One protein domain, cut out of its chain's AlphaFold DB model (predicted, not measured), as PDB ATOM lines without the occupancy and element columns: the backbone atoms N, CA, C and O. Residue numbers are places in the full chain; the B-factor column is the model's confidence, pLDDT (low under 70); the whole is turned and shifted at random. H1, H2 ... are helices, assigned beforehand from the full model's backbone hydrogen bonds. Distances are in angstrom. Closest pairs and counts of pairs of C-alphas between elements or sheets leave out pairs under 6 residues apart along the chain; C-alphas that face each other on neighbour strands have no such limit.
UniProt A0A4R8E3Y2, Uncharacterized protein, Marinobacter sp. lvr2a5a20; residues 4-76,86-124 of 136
ATOM      1  N   MET A   4     127.182 120.591 130.667       90.56
ATOM      2  CA  MET A   4     127.198 120.844 132.111       90.56
ATOM      3  C   MET A   4     127.824 119.701 132.924       90.56
ATOM      4  O   MET A   4     128.662 119.956 133.783       90.56
ATOM      5  N   LEU A   5     127.470 118.444 132.640       89.88
ATOM      6  CA  LEU A   5     128.020 117.282 133.346       89.88
ATOM      7  C   LEU A   5     129.516 117.111 133.072       89.88
ATOM      8  O   LEU A   5     130.272 116.811 133.992       89.88
ATOM      9  N   ASN A   6     129.961 117.377 131.840       90.44
ATOM     10  CA  ASN A   6     131.387 117.344 131.507       90.44
ATOM     11  C   ASN A   6     132.166 118.434 132.258       90.44
ATOM     12  O   ASN A   6     133.244 118.160 132.777       90.44
ATOM     13  N   ILE A   7     131.622 119.654 132.354       93.38
ATOM     14  CA  ILE A   7     132.250 120.755 133.103       93.38
ATOM     15  C   ILE A   7     132.359 120.401 134.591       93.38
ATOM     16  O   ILE A   7     133.430 120.546 135.178       93.38
ATOM     17  N   ILE A   8     131.280 119.893 135.193       94.81
ATOM     18  CA  ILE A   8     131.281 119.457 136.596       94.81
ATOM     19  C   ILE A   8     132.308 118.338 136.803       94.81
ATOM     20  O   ILE A   8     133.091 118.401 137.748       94.81
ATOM     21  N   GLY A   9     132.359 117.359 135.894       93.00
ATOM     22  CA  GLY A   9     133.341 116.276 135.917       93.00
ATOM     23  C   GLY A   9     134.783 116.783 135.862       93.00
ATOM     24  O   GLY A   9     135.604 116.363 136.674       93.00
ATOM     25  N   ILE A  10     135.082 117.737 134.973       95.94
ATOM     26  CA  ILE A  10     136.405 118.377 134.869       95.94
ATOM     27  C   ILE A  10     136.789 119.056 136.185       95.94
ATOM     28  O   ILE A  10     137.898 118.850 136.680       95.94
ATOM     29  N   LEU A  11     135.890 119.861 136.758       96.00
ATOM     30  CA  LEU A  11     136.169 120.614 137.983       96.00
ATOM     31  C   LEU A  11     136.346 119.690 139.189       96.00
ATOM     32  O   LEU A  11     137.305 119.849 139.946       96.00
ATOM     33  N   ALA A  12     135.460 118.705 139.350       95.94
ATOM     34  CA  ALA A  12     135.521 117.745 140.445       95.94
ATOM     35  C   ALA A  12     136.797 116.895 140.374       95.94
ATOM     36  O   ALA A  12     137.517 116.768 141.366       95.94
ATOM     37  N   LEU A  13     137.118 116.364 139.190       96.56
ATOM     38  CA  LEU A  13     138.316 115.557 138.983       96.56
ATOM     39  C   LEU A  13     139.591 116.396 139.129       96.56
ATOM     40  O   LEU A  13     140.531 115.970 139.794       96.56
ATOM     41  N   GLY A  14     139.617 117.610 138.573       95.88
ATOM     42  CA  GLY A  14     140.745 118.532 138.709       95.88
ATOM     43  C   GLY A  14     141.014 118.905 140.167       95.88
ATOM     44  O   GLY A  14     142.162 118.865 140.613       95.88
ATOM     45  N   PHE A  15     139.961 119.194 140.940       96.38
ATOM     46  CA  PHE A  15     140.070 119.427 142.380       96.38
ATOM     47  C   PHE A  15     140.618 118.199 143.108       96.38
ATOM     48  O   PHE A  15     141.567 118.320 143.882       96.38
ATOM     49  N   PHE A  16     140.064 117.017 142.827       97.00
ATOM     50  CA  PHE A  16     140.500 115.768 143.441       97.00
ATOM     51  C   PHE A  16     141.987 115.491 143.180       97.00
ATOM     52  O   PHE A  16     142.753 115.298 144.124       97.00
ATOM     53  N   VAL A  17     142.427 115.554 141.919       96.12
ATOM     54  CA  VAL A  17     143.832 115.334 141.541       96.12
ATOM     55  C   VAL A  17     144.743 116.361 142.214       96.12
ATOM     56  O   VAL A  17     145.785 115.997 142.756       96.12
ATOM     57  N   ASN A  18     144.346 117.635 142.252       96.62
ATOM     58  CA  ASN A  18     145.104 118.680 142.939       96.62
ATOM     59  C   ASN A  18     145.255 118.400 144.445       96.62
ATOM     60  O   ASN A  18     146.352 118.531 144.988       96.62
ATOM     61  N   VAL A  19     144.180 117.985 145.123       96.56
ATOM     62  CA  VAL A  19     144.234 117.605 146.543       96.56
ATOM     63  C   VAL A  19     145.180 116.425 146.741       96.56
ATOM     64  O   VAL A  19     146.057 116.495 147.598       96.56
ATOM     65  N   VAL A  20     145.069 115.376 145.926       96.56
ATOM     66  CA  VAL A  20     145.942 114.196 146.011       96.56
ATOM     67  C   VAL A  20     147.415 114.572 145.795       96.56
ATOM     68  O   VAL A  20     148.278 114.142 146.566       96.56
ATOM     69  N   LEU A  21     147.727 115.424 144.813       95.31
ATOM     70  CA  LEU A  21     149.094 115.907 144.582       95.31
ATOM     71  C   LEU A  21     149.638 116.693 145.783       95.31
ATOM     72  O   LEU A  21     150.765 116.448 146.216       95.31
ATOM     73  N   LYS A  22     148.839 117.587 146.376       94.69
ATOM     74  CA  LYS A  22     149.252 118.356 147.561       94.69
ATOM     75  C   LYS A  22     149.445 117.478 148.792       94.69
ATOM     76  O   LYS A  22     150.426 117.644 149.510       94.69
ATOM     77  N   GLN A  23     148.543 116.529 149.029       95.94
ATOM     78  CA  GLN A  23     148.657 115.615 150.163       95.94
ATOM     79  C   GLN A  23     149.888 114.716 150.022       95.94
ATOM     80  O   GLN A  23     150.683 114.598 150.950       95.94
ATOM     81  N   THR A  24     150.111 114.139 148.843       95.12
ATOM     82  CA  THR A  24     151.284 113.286 148.599       95.12
ATOM     83  C   THR A  24     152.586 114.073 148.693       95.12
ATOM     84  O   THR A  24     153.561 113.562 149.241       95.12
ATOM     85  N   TYR A  25     152.600 115.331 148.249       93.12
ATOM     86  CA  TYR A  25     153.721 116.237 148.476       93.12
ATOM     87  C   TYR A  25     153.963 116.456 149.980       93.12
ATOM     88  O   TYR A  25     155.060 116.194 150.473       93.12
ATOM     89  N   ASN A  26     152.939 116.832 150.746       92.75
ATOM     90  CA  ASN A  26     153.084 117.080 152.182       92.75
ATOM     91  C   ASN A  26     153.560 115.836 152.955       92.75
ATOM     92  O   ASN A  26     154.459 115.926 153.788       92.75
ATOM     93  N   PHE A  27     152.995 114.661 152.680       94.12
ATOM     94  CA  PHE A  27     153.325 113.449 153.433       94.12
ATOM     95  C   PHE A  27     154.611 112.771 152.962       94.12
ATOM     96  O   PHE A  27     155.433 112.381 153.787       94.12
ATOM     97  N   VAL A  28     154.823 112.627 151.654       93.06
ATOM     98  CA  VAL A  28     155.951 111.841 151.125       93.06
ATOM     99  C   VAL A  28     157.175 112.714 150.897       93.06
ATOM    100  O   VAL A  28     158.284 112.354 151.306       93.06
ATOM    101  N   PHE A  29     156.983 113.860 150.243       90.25
ATOM    102  CA  PHE A  29     158.081 114.755 149.901       90.25
ATOM    103  C   PHE A  29     158.564 115.507 151.139       90.25
ATOM    104  O   PHE A  29     159.748 115.458 151.460       90.25
ATOM    105  N   PHE A  30     157.643 116.168 151.842       88.12
ATOM    106  CA  PHE A  30     157.964 117.070 152.941       88.12
ATOM    107  C   PHE A  30     158.194 116.326 154.265       88.12
ATOM    108  O   PHE A  30     159.312 116.324 154.773       88.12
ATOM    109  N   MET A  31     157.182 115.635 154.804       89.94
ATOM    110  CA  MET A  31     157.312 114.908 156.078       89.94
ATOM    111  C   MET A  31     158.210 113.674 155.956       89.94
ATOM    112  O   MET A  31     159.099 113.457 156.776       89.94
ATOM    113  N   GLY A  32     157.998 112.871 154.912       90.38
ATOM    114  CA  GLY A  32     158.744 111.639 154.675       90.38
ATOM    115  C   GLY A  32     160.168 111.853 154.164       90.38
ATOM    116  O   GLY A  32     160.946 110.903 154.171       90.38
ATOM    117  N   LYS A  33     160.512 113.068 153.711       91.69
ATOM    118  CA  LYS A  33     161.814 113.430 153.128       91.69
ATOM    119  C   LYS A  33     162.275 112.489 152.005       91.69
ATOM    120  O   LYS A  33     163.471 112.277 151.808       91.69
ATOM    121  N   LYS A  34     161.330 111.910 151.252       92.81
ATOM    122  CA  LYS A  34     161.589 110.959 150.157       92.81
ATOM    123  C   LYS A  34     161.150 111.553 148.812       92.81
ATOM    124  O   LYS A  34     160.166 111.099 148.226       92.81
ATOM    125  N   PRO A  35     161.879 112.548 148.278       92.75
ATOM    126  CA  PRO A  35     161.475 113.253 147.063       92.75
ATOM    127  C   PRO A  35     161.442 112.353 145.820       92.75
ATOM    128  O   PRO A  35     160.542 112.485 144.999       92.75
ATOM    129  N   LEU A  36     162.364 111.389 145.698       93.62
ATOM    130  CA  LEU A  36     162.363 110.423 144.588       93.62
ATOM    131  C   LEU A  36     161.130 109.512 144.613       93.62
ATOM    132  O   LEU A  36     160.525 109.255 143.574       93.62
ATOM    133  N   LEU A  37     160.728 109.062 145.805       94.44
ATOM    134  CA  LEU A  37     159.515 108.265 145.972       94.44
ATOM    135  C   LEU A  37     158.273 109.080 145.603       94.44
ATOM    136  O   LEU A  37     157.376 108.561 144.949       94.44
ATOM    137  N   TRP A  38     158.235 110.360 145.980       96.38
ATOM    138  CA  TRP A  38     157.144 111.248 145.589       96.38
ATOM    139  C   TRP A  38     157.042 111.402 144.066       96.38
ATOM    140  O   TRP A  38     155.948 111.276 143.532       96.38
ATOM    141  N   ILE A  39     158.161 111.584 143.354       96.31
ATOM    142  CA  ILE A  39     158.172 111.650 141.879       96.31
ATOM    143  C   ILE A  39     157.551 110.383 141.267       96.31
ATOM    144  O   ILE A  39     156.722 110.473 140.361       96.31
ATOM    145  N   LEU A  40     157.910 109.204 141.786       96.88
ATOM    146  CA  LEU A  40     157.339 107.934 141.333       96.88
ATOM    147  C   LEU A  40     155.833 107.846 141.624       96.88
ATOM    148  O   LEU A  40     155.059 107.443 140.760       96.88
ATOM    149  N   ILE A  41     155.400 108.276 142.810       96.69
ATOM    150  CA  ILE A  41     153.981 108.318 143.188       96.69
ATOM    151  C   ILE A  41     153.191 109.249 142.264       96.69
ATOM    152  O   ILE A  41     152.098 108.896 141.833       96.69
ATOM    153  N   VAL A  42     153.744 110.408 141.913       96.56
ATOM    154  CA  VAL A  42     153.120 111.356 140.983       96.56
ATOM    155  C   VAL A  42     152.918 110.734 139.595       96.56
ATOM    156  O   VAL A  42     151.853 110.913 139.001       96.56
ATOM    157  N   ALA A  43     153.887 109.955 139.102       97.12
ATOM    158  CA  ALA A  43     153.739 109.203 137.854       97.12
ATOM    159  C   ALA A  43     152.594 108.179 137.940       97.12
ATOM    160  O   ALA A  43     151.763 108.102 137.037       97.12
ATOM    161  N   VAL A  44     152.517 107.435 139.049       97.25
ATOM    162  CA  VAL A  44     151.461 106.439 139.287       97.25
ATOM    163  C   VAL A  44     150.084 107.098 139.380       97.25
ATOM    164  O   VAL A  44     149.149 106.626 138.745       97.25
ATOM    165  N   ILE A  45     149.948 108.208 140.110       96.31
ATOM    166  CA  ILE A  45     148.687 108.962 140.220       96.31
ATOM    167  C   ILE A  45     148.212 109.420 138.844       96.31
ATOM    168  O   ILE A  45     147.034 109.281 138.524       96.31
ATOM    169  N   SER A  46     149.128 109.944 138.028       96.25
ATOM    170  CA  SER A  46     148.816 110.336 136.658       96.25
ATOM    171  C   SER A  46     148.361 109.134 135.823       96.25
ATOM    172  O   SER A  46     147.293 109.187 135.225       96.25
ATOM    173  N   GLY A  47     149.086 108.012 135.843       95.19
ATOM    174  CA  GLY A  47     148.671 106.802 135.127       95.19
ATOM    175  C   GLY A  47     147.296 106.282 135.565       95.19
ATOM    176  O   GLY A  47     146.454 105.974 134.723       95.19
ATOM    177  N   LEU A  48     147.037 106.247 136.877       96.25
ATOM    178  CA  LEU A  48     145.754 105.822 137.442       96.25
ATOM    179  C   LEU A  48     144.604 106.752 137.046       96.25
ATOM    180  O   LEU A  48     143.516 106.266 136.755       96.25
ATOM    181  N   LEU A  49     144.836 108.068 136.994       96.56
ATOM    182  CA  LEU A  49     143.843 109.040 136.528       96.56
ATOM    183  C   LEU A  49     143.314 108.661 135.140       96.56
ATOM    184  O   LEU A  49     142.103 108.565 134.946       96.56
ATOM    185  N   TRP A  50     144.223 108.427 134.191       96.56
ATOM    186  CA  TRP A  50     143.856 108.071 132.821       96.56
ATOM    187  C   TRP A  50     143.233 106.678 132.735       96.56
ATOM    188  O   TRP A  50     142.218 106.524 132.060       96.56
ATOM    189  N   PHE A  51     143.774 105.701 133.469       95.38
ATOM    190  CA  PHE A  51     143.226 104.347 133.541       95.38
ATOM    191  C   PHE A  51     141.765 104.342 134.013       95.38
ATOM    192  O   PHE A  51     140.904 103.784 133.338       95.38
ATOM    193  N   PHE A  52     141.461 104.994 135.140       95.62
ATOM    194  CA  PHE A  52     140.100 105.016 135.679       95.62
ATOM    195  C   PHE A  52     139.136 105.814 134.801       95.62
ATOM    196  O   PHE A  52     137.995 105.393 134.629       95.62
ATOM    197  N   CYS A  53     139.570 106.932 134.211       94.94
ATOM    198  CA  CYS A  53     138.708 107.690 133.300       94.94
ATOM    199  C   CYS A  53     138.364 106.884 132.042       94.94
ATOM    200  O   CYS A  53     137.207 106.886 131.620       94.94
ATOM    201  N   ALA A  54     139.337 106.162 131.479       93.00
ATOM    202  CA  ALA A  54     139.107 105.298 130.328       93.00
ATOM    203  C   ALA A  54     138.193 104.116 130.685       93.00
ATOM    204  O   ALA A  54     137.225 103.860 129.977       93.00
ATOM    205  N   LEU A  55     138.427 103.473 131.836       93.25
ATOM    206  CA  LEU A  55     137.596 102.374 132.337       93.25
ATOM    207  C   LEU A  55     136.128 102.787 132.539       93.25
ATOM    208  O   LEU A  55     135.220 101.996 132.300       93.25
ATOM    209  N   LEU A  56     135.885 104.028 132.968       91.94
ATOM    210  CA  LEU A  56     134.542 104.588 133.141       91.94
ATOM    211  C   LEU A  56     133.925 105.115 131.832       91.94
ATOM    212  O   LEU A  56     132.825 105.669 131.858       91.94
ATOM    213  N   GLY A  57     134.623 104.988 130.698       90.25
ATOM    214  CA  GLY A  57     134.168 105.487 129.401       90.25
ATOM    215  C   GLY A  57     134.049 107.012 129.345       90.25
ATOM    216  O   GLY A  57     133.241 107.548 128.583       90.25
ATOM    217  N   TRP A  58     134.801 107.739 130.179       91.44
ATOM    218  CA  TRP A  58     134.749 109.197 130.185       91.44
ATOM    219  C   TRP A  58     135.424 109.763 128.936       91.44
ATOM    220  O   TRP A  58     136.477 109.265 128.529       91.44
ATOM    221  N   PRO A  59     134.868 110.827 128.325       91.62
ATOM    222  CA  PRO A  59     135.496 111.468 127.180       91.62
ATOM    223  C   PRO A  59     136.871 112.018 127.564       91.62
ATOM    224  O   PRO A  59     137.038 112.596 128.637       91.62
ATOM    225  N   VAL A  60     137.831 111.898 126.644       93.06
ATOM    226  CA  VAL A  60     139.246 112.282 126.823       93.06
ATOM    227  C   VAL A  60     139.445 113.712 127.340       93.06
ATOM    228  O   VAL A  60     140.415 114.005 128.035       93.06
ATOM    229  N   SER A  61     138.505 114.610 127.034       93.12
ATOM    230  CA  SER A  61     138.534 116.000 127.480       93.12
ATOM    231  C   SER A  61     138.489 116.136 129.003       93.12
ATOM    232  O   SER A  61     139.122 117.046 129.534       93.12
ATOM    233  N   ILE A  62     137.802 115.238 129.718       94.44
ATOM    234  CA  ILE A  62     137.672 115.310 131.178       94.44
ATOM    235  C   ILE A  62     139.026 115.109 131.881       94.44
ATOM    236  O   ILE A  62     139.475 116.046 132.550       94.44
ATOM    237  N   PRO A  63     139.722 113.961 131.729       96.06
ATOM    238  CA  PRO A  63     141.033 113.766 132.344       96.06
ATOM    239  C   PRO A  63     142.079 114.756 131.820       96.06
ATOM    240  O   PRO A  63     142.907 115.219 132.604       96.06
ATOM    241  N   ALA A  64     142.018 115.152 130.541       96.12
ATOM    242  CA  ALA A  64     142.951 116.124 129.967       96.12
ATOM    243  C   ALA A  64     142.870 117.493 130.662       96.12
ATOM    244  O   ALA A  64     143.886 118.038 131.108       96.12
ATOM    245  N   TRP A  65     141.662 118.050 130.798       96.94
ATOM    246  CA  TRP A  65     141.476 119.337 131.466       96.94
ATOM    247  C   TRP A  65     141.691 119.238 132.976       96.94
ATOM    248  O   TRP A  65     142.303 120.135 133.552       96.94
ATOM    249  N   ALA A  66     141.286 118.137 133.615       96.31
ATOM    250  CA  ALA A  66     141.562 117.905 135.030       96.31
ATOM    251  C   ALA A  66     143.071 117.872 135.330       96.31
ATOM    252  O   ALA A  66     143.530 118.547 136.254       96.31
ATOM    253  N   ALA A  67     143.859 117.150 134.522       96.38
ATOM    254  CA  ALA A  67     145.314 117.108 134.643       96.38
ATOM    255  C   ALA A  67     145.943 118.487 134.389       96.38
ATOM    256  O   ALA A  67     146.846 118.899 135.116       96.38
ATOM    257  N   THR A  68     145.426 119.233 133.410       96.38
ATOM    258  CA  THR A  68     145.881 120.597 133.106       96.38
ATOM    259  C   THR A  68     145.655 121.536 134.293       96.38
ATOM    260  O   THR A  68     146.589 122.205 134.735       96.38
ATOM    261  N   ILE A  69     144.444 121.551 134.859       95.25
ATOM    262  CA  ILE A  69     144.110 122.351 136.045       95.25
ATOM    263  C   ILE A  69     145.032 121.973 137.208       95.25
ATOM    264  O   ILE A  69     145.653 122.849 137.812       95.25
ATOM    265  N   ALA A  70     145.170 120.676 137.493       95.00
ATOM    266  CA  ALA A  70     146.013 120.197 138.580       95.00
ATOM    267  C   ALA A  70     147.482 120.609 138.399       95.00
ATOM    268  O   ALA A  70     148.111 121.042 139.364       95.00
ATOM    269  N   PHE A  71     148.016 120.547 137.176       95.31
ATOM    270  CA  PHE A  71     149.362 121.024 136.871       95.31
ATOM    271  C   PHE A  71     149.504 122.517 137.181       95.31
ATOM    272  O   PHE A  71     150.334 122.879 138.011       95.31
ATOM    273  N   PHE A  72     148.662 123.378 136.593       93.88
ATOM    274  CA  PHE A  72     148.759 124.833 136.775       93.88
ATOM    275  C   PHE A  72     148.562 125.278 138.227       93.88
ATOM    276  O   PHE A  72     149.261 126.182 138.680       93.88
ATOM    277  N   MET A  73     147.685 124.613 138.987       92.50
ATOM    278  CA  MET A  73     147.490 124.891 140.417       92.50
ATOM    279  C   MET A  73     148.687 124.502 141.298       92.50
ATOM    280  O   MET A  73     148.756 124.934 142.449       92.50
ATOM    281  N   ASN A  74     149.606 123.686 140.780       91.69
ATOM    282  CA  ASN A  74     150.820 123.257 141.470       91.69
ATOM    283  C   ASN A  74     152.092 123.879 140.876       91.69
ATOM    284  O   ASN A  74     153.183 123.644 141.389       91.69
ATOM    285  N   ILE A  75     152.002 124.704 139.827       88.06
ATOM    286  CA  ILE A  75     153.182 125.414 139.330       88.06
ATOM    287  C   ILE A  75     153.662 126.376 140.426       88.06
ATOM    288  O   ILE A  75     152.898 127.241 140.862       88.06
ATOM    289  N   PRO A  76     154.931 126.278 140.864       77.50
ATOM    290  CA  PRO A  76     155.464 127.232 141.819       77.50
ATOM    291  C   PRO A  76     155.520 128.618 141.155       77.50
ATOM    292  O   PRO A  76     155.926 128.705 139.989       77.50
ATOM    293  N   GLN A  86     165.859 131.856 148.591       76.44
ATOM    294  CA  GLN A  86     165.047 131.666 149.793       76.44
ATOM    295  C   GLN A  86     164.285 130.330 149.797       76.44
ATOM    296  O   GLN A  86     164.248 129.631 150.804       76.44
ATOM    297  N   ALA A  87     163.709 129.912 148.663       74.38
ATOM    298  CA  ALA A  87     163.050 128.609 148.568       74.38
ATOM    299  C   ALA A  87     164.036 127.452 148.790       74.38
ATOM    300  O   ALA A  87     163.716 126.492 149.485       74.38
ATOM    301  N   ASN A  88     165.238 127.532 148.211       75.75
ATOM    302  CA  ASN A  88     166.273 126.518 148.407       75.75
ATOM    303  C   ASN A  88     166.812 126.498 149.837       75.75
ATOM    304  O   ASN A  88     167.113 125.417 150.333       75.75
ATOM    305  N   GLU A  89     166.912 127.655 150.486       80.69
ATOM    306  CA  GLU A  89     167.297 127.779 151.890       80.69
ATOM    307  C   GLU A  89     166.274 127.083 152.790       80.69
ATOM    308  O   GLU A  89     166.648 126.171 153.522       80.69
ATOM    309  N   ILE A  90     164.977 127.355 152.594       82.62
ATOM    310  CA  ILE A  90     163.881 126.659 153.288       82.62
ATOM    311  C   ILE A  90     163.989 125.138 153.093       82.62
ATOM    312  O   ILE A  90     163.969 124.374 154.057       82.62
ATOM    313  N   TYR A  91     164.159 124.653 151.857       83.56
ATOM    314  CA  TYR A  91     164.331 123.212 151.618       83.56
ATOM    315  C   TYR A  91     165.602 122.643 152.266       83.56
ATOM    316  O   TYR A  91     165.579 121.512 152.758       83.56
ATOM    317  N   SER A  92     166.694 123.407 152.284       83.12
ATOM    318  CA  SER A  92     167.961 123.014 152.902       83.12
ATOM    319  C   SER A  92     167.835 122.886 154.419       83.12
ATOM    320  O   SER A  92     168.260 121.871 154.970       83.12
ATOM    321  N   GLU A  93     167.183 123.844 155.085       85.25
ATOM    322  CA  GLU A  93     166.871 123.794 156.521       85.25
ATOM    323  C   GLU A  93     166.041 122.554 156.883       85.25
ATOM    324  O   GLU A  93     166.223 121.942 157.935       85.25
ATOM    325  N   MET A  94     165.180 122.108 155.969       81.25
ATOM    326  CA  MET A  94     164.357 120.910 156.151       81.25
ATOM    327  C   MET A  94     165.099 119.595 155.852       81.25
ATOM    328  O   MET A  94     164.573 118.501 156.099       81.25
ATOM    329  N   GLY A  95     166.342 119.671 155.367       84.94
ATOM    330  CA  GLY A  95     167.177 118.526 155.000       84.94
ATOM    331  C   GLY A  95     166.911 117.977 153.594       84.94
ATOM    332  O   GLY A  95     167.340 116.872 153.272       84.94
ATOM    333  N   LEU A  96     166.209 118.731 152.747       84.81
ATOM    334  CA  LEU A  96     165.883 118.374 151.369       84.81
ATOM    335  C   LEU A  96     166.816 119.103 150.398       84.81
ATOM    336  O   LEU A  96     166.503 120.174 149.871       84.81
ATOM    337  N   LYS A  97     167.972 118.497 150.110       83.25
ATOM    338  CA  LYS A  97     168.894 119.027 149.094       83.25
ATOM    339  C   LYS A  97     168.180 119.117 147.743       83.25
ATOM    340  O   LYS A  97     167.611 118.137 147.270       83.25
ATOM    341  N   HIS A  98     168.218 120.296 147.123       83.81
ATOM    342  CA  HIS A  98     167.572 120.571 145.833       83.81
ATOM    343  C   HIS A  98     166.043 120.349 145.814       83.81
ATOM    344  O   HIS A  98     165.485 120.048 144.757       83.81
ATOM    345  N   GLY A  99     165.346 120.525 146.946       84.44
ATOM    346  CA  GLY A  99     163.897 120.298 147.045       84.44
ATOM    347  C   GLY A  99     163.072 121.035 145.978       84.44
ATOM    348  O   GLY A  99     162.219 120.434 145.330       84.44
ATOM    349  N   ALA A 100     163.398 122.295 145.680       86.00
ATOM    350  CA  ALA A 100     162.703 123.055 144.638       86.00
ATOM    351  C   ALA A 100     162.866 122.446 143.231       86.00
ATOM    352  O   ALA A 100     161.928 122.464 142.431       86.00
ATOM    353  N   LEU A 101     164.051 121.907 142.917       88.56
ATOM    354  CA  LEU A 101     164.308 121.236 141.642       88.56
ATOM    355  C   LEU A 101     163.537 119.918 141.571       88.56
ATOM    356  O   LEU A 101     162.843 119.676 140.590       88.56
ATOM    357  N   LEU A 102     163.617 119.098 142.619       90.88
ATOM    358  CA  LEU A 102     162.948 117.797 142.681       90.88
ATOM    359  C   LEU A 102     161.422 117.928 142.605       90.88
ATOM    360  O   LEU A 102     160.774 117.129 141.934       90.88
ATOM    361  N   TYR A 103     160.856 118.978 143.203       91.19
ATOM    362  CA  TYR A 103     159.443 119.313 143.048       91.19
ATOM    363  C   TYR A 103     159.071 119.569 141.580       91.19
ATOM    364  O   TYR A 103     158.132 118.974 141.051       91.19
ATOM    365  N   ARG A 104     159.856 120.402 140.882       91.44
ATOM    366  CA  ARG A 104     159.649 120.690 139.451       91.44
ATOM    367  C   ARG A 104     159.827 119.455 138.578       91.44
ATOM    368  O   ARG A 104     159.071 119.288 137.628       91.44
ATOM    369  N   VAL A 105     160.793 118.594 138.900       93.81
ATOM    370  CA  VAL A 105     160.978 117.311 138.211       93.81
ATOM    371  C   VAL A 105     159.737 116.440 138.382       93.81
ATOM    372  O   VAL A 105     159.256 115.906 137.391       93.81
ATOM    373  N   GLY A 106     159.158 116.353 139.583       94.69
ATOM    374  CA  GLY A 106     157.915 115.604 139.788       94.69
ATOM    375  C   GLY A 106     156.736 116.158 138.992       94.69
ATOM    376  O   GLY A 106     156.006 115.382 138.387       94.69
ATOM    377  N   LEU A 107     156.593 117.483 138.888       94.88
ATOM    378  CA  LEU A 107     155.590 118.087 138.000       94.88
ATOM    379  C   LEU A 107     155.865 117.802 136.517       94.88
ATOM    380  O   LEU A 107     154.935 117.569 135.754       94.88
ATOM    381  N   GLY A 108     157.132 117.784 136.098       95.81
ATOM    382  CA  GLY A 108     157.507 117.364 134.747       95.81
ATOM    383  C   GLY A 108     157.127 115.906 134.481       95.81
ATOM    384  O   GLY A 108     156.516 115.596 133.461       95.81
ATOM    385  N   VAL A 109     157.414 115.020 135.437       97.25
ATOM    386  CA  VAL A 109     157.036 113.603 135.385       97.25
ATOM    387  C   VAL A 109     155.519 113.433 135.362       97.25
ATOM    388  O   VAL A 109     155.034 112.608 134.597       97.25
ATOM    389  N   PHE A 110     154.758 114.241 136.106       96.94
ATOM    390  CA  PHE A 110     153.294 114.257 136.025       96.94
ATOM    391  C   PHE A 110     152.801 114.522 134.598       96.94
ATOM    392  O   PHE A 110     151.896 113.841 134.121       96.94
ATOM    393  N   VAL A 111     153.394 115.498 133.904       96.44
ATOM    394  CA  VAL A 111     153.006 115.854 132.530       96.44
ATOM    395  C   VAL A 111     153.356 114.730 131.560       96.44
ATOM    396  O   VAL A 111     152.504 114.311 130.780       96.44
ATOM    397  N   VAL A 112     154.580 114.201 131.632       97.50
ATOM    398  CA  VAL A 112     155.025 113.100 130.762       97.50
ATOM    399  C   VAL A 112     154.183 111.845 130.991       97.50
ATOM    400  O   VAL A 112     153.717 111.241 130.028       97.50
ATOM    401  N   ALA A 113     153.924 111.485 132.250       96.94
ATOM    402  CA  ALA A 113     153.054 110.367 132.599       96.94
ATOM    403  C   ALA A 113     151.612 110.598 132.124       96.94
ATOM    404  O   ALA A 113     150.967 109.654 131.679       96.94
ATOM    405  N   SER A 114     151.130 111.846 132.134       96.06
ATOM    406  CA  SER A 114     149.785 112.174 131.649       96.06
ATOM    407  C   SER A 114     149.676 112.003 130.137       96.06
ATOM    408  O   SER A 114     148.699 111.445 129.652       96.06
ATOM    409  N   ILE A 115     150.693 112.434 129.387       96.12
ATOM    410  CA  ILE A 115     150.759 112.225 127.934       96.12
ATOM    411  C   ILE A 115     150.849 110.730 127.619       96.12
ATOM    412  O   ILE A 115     150.132 110.244 126.749       96.12
ATOM    413  N   ALA A 116     151.687 109.987 128.347       96.06
ATOM    414  CA  ALA A 116     151.795 108.542 128.179       96.06
ATOM    415  C   ALA A 116     150.462 107.838 128.482       96.06
ATOM    416  O   ALA A 116     150.013 107.025 127.684       96.06
ATOM    417  N   GLY A 117     149.796 108.188 129.587       94.19
ATOM    418  CA  GLY A 117     148.487 107.648 129.957       94.19
ATOM    419  C   GLY A 117     147.412 107.954 128.918       94.19
ATOM    420  O   GLY A 117     146.654 107.066 128.539       94.19
ATOM    421  N   TRP A 118     147.391 109.179 128.388       94.75
ATOM    422  CA  TRP A 118     146.518 109.542 127.275       94.75
ATOM    423  C   TRP A 118     146.746 108.650 126.048       94.75
ATOM    424  O   TRP A 118     145.796 108.055 125.545       94.75
ATOM    425  N   ILE A 119     147.996 108.511 125.597       93.38
ATOM    426  CA  ILE A 119     148.340 107.691 124.426       93.38
ATOM    427  C   ILE A 119     147.968 106.224 124.656       93.38
ATOM    428  O   ILE A 119     147.401 105.595 123.770       93.38
ATOM    429  N   ILE A 120     148.268 105.678 125.836       92.75
ATOM    430  CA  ILE A 120     148.035 104.264 126.142       92.75
ATOM    431  C   ILE A 120     146.539 103.950 126.200       92.75
ATOM    432  O   ILE A 120     146.114 102.950 125.635       92.75
ATOM    433  N   PHE A 121     145.740 104.778 126.878       92.56
ATOM    434  CA  PHE A 121     144.347 104.434 127.179       92.56
ATOM    435  C   PHE A 121     143.319 105.026 126.211       92.56
ATOM    436  O   PHE A 121     142.219 104.495 126.110       92.56
ATOM    437  N   TYR A 122     143.662 106.098 125.496       89.94
ATOM    438  CA  TYR A 122     142.779 106.751 124.521       89.94
ATOM    439  C   TYR A 122     143.350 106.755 123.096       89.94
ATOM    440  O   TYR A 122     142.665 107.189 122.168       89.94
ATOM    441  N   GLY A 123     144.592 106.305 122.899       85.81
ATOM    442  CA  GLY A 123     145.175 106.166 121.571       85.81
ATOM    443  C   GLY A 123     144.519 105.030 120.790       85.81
ATOM    444  O   GLY A 123     144.320 103.932 121.306       85.81
ATOM    445  N   GLN A 124     144.213 105.295 119.522       82.69
ATOM    446  CA  GLN A 124     143.797 104.281 118.559       82.69
ATOM    447  C   GLN A 124     144.937 104.057 117.568       82.69
ATOM    448  O   GLN A 124     145.486 105.015 117.021       82.69
TER     449      GLN A 124
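Overview. This is residues 4 to 76 and 86 to 124 of the 136 residues of an uncharacterized protein of Marinobacter sp. lvr2a5a20 (UniProt A0A4R8E3Y2). The longest helix, H1, stands with H2, H3 and H5 in a four-helix bundle that runs up and down, each of these helices running against the one before it in the chain. The short helix H4 lies beyond one end of this bundle, where its contact is with the first residues of H5, about perpendicular to that helix. The printed part has 112 residues with five named helices, in the order H1, H2, H3, H4, H5, and no named strand; the class is all helix. The whole is compact, with a radius of gyration of the C-alphas of 14.8 A, and elongated, spanning 46 by 27 by 18 A.

Arrangement. H1, residues 4 to 31, touches H3, residues 61 to 74, with the C-alphas of Gly 14 and Ala 66 closest at 3.8 A; they run the same way at a steep tilt of 39 degrees. H1 forms a hairpin with H2, residues 35 to 55, at a shallow tilt of 21 degrees, opposite ways. H1 touches H2 with residues 21 to 29 alone, and the closest C-alphas are those of Phe 29 and Pro 35, 4.7 A apart. H2 and H3 form a second hairpin at a shallow tilt of 22 degrees, opposite ways, and residues 46 to 53 of H2 touch residues 62 to 67 of H3, closest at the C-alphas of Trp 50 and Pro 63, 6.4 A. H5, residues 99 to 122, touches H2 at a shallow tilt of 23 degrees, the same way, closest at the C-alphas of Ile 39 and Gly 106, 4.5 A. H5 touches H3 with residues 107 to 118 alone, opposite ways at a shallow tilt of 2 degrees; the C-alphas of Phe 71 and Leu 107 are closest, 7.0 A. H1 and H5 are near each other, with 8 pairs of C-alphas within 10 A. H4, residues 86 to 93, touches H5 at residues 99 to 100 alone, closest at the C-alphas of Tyr 91 and Gly 99, 5.4 A, about perpendicular at 80 degrees. H4 is apart from H1, H2 and H3. In H2, H3, H4 and H5 every O i to N i+4 pair is within hydrogen-bond range; in H1, 22 of 24 are.

Along the chain. H1 begins at C-alpha 4 (127.198, 120.844, 132.111) and is 38.9 A long from first to last C-alpha. H2 is 30.1 A and H3 20.0 A. H4 begins at C-alpha 86 (165.047, 131.666, 149.793). H5, 33.7 A, ends at C-alpha 122 (142.779, 106.751, 124.521).

Size, cuts and confidence. The two C-alphas farthest apart are those of Glu 93 and Gln 124, 48.5 A. Residues 77 to 85 are not printed, and C-alphas 76 and 86 are 13.2 A apart across the cut. The links H1 to H2, H2 to H3 and H4 to H5 are tight. The mean pLDDT of the printed part is 92.3, that of H4 is 80, and no printed residue is under 70.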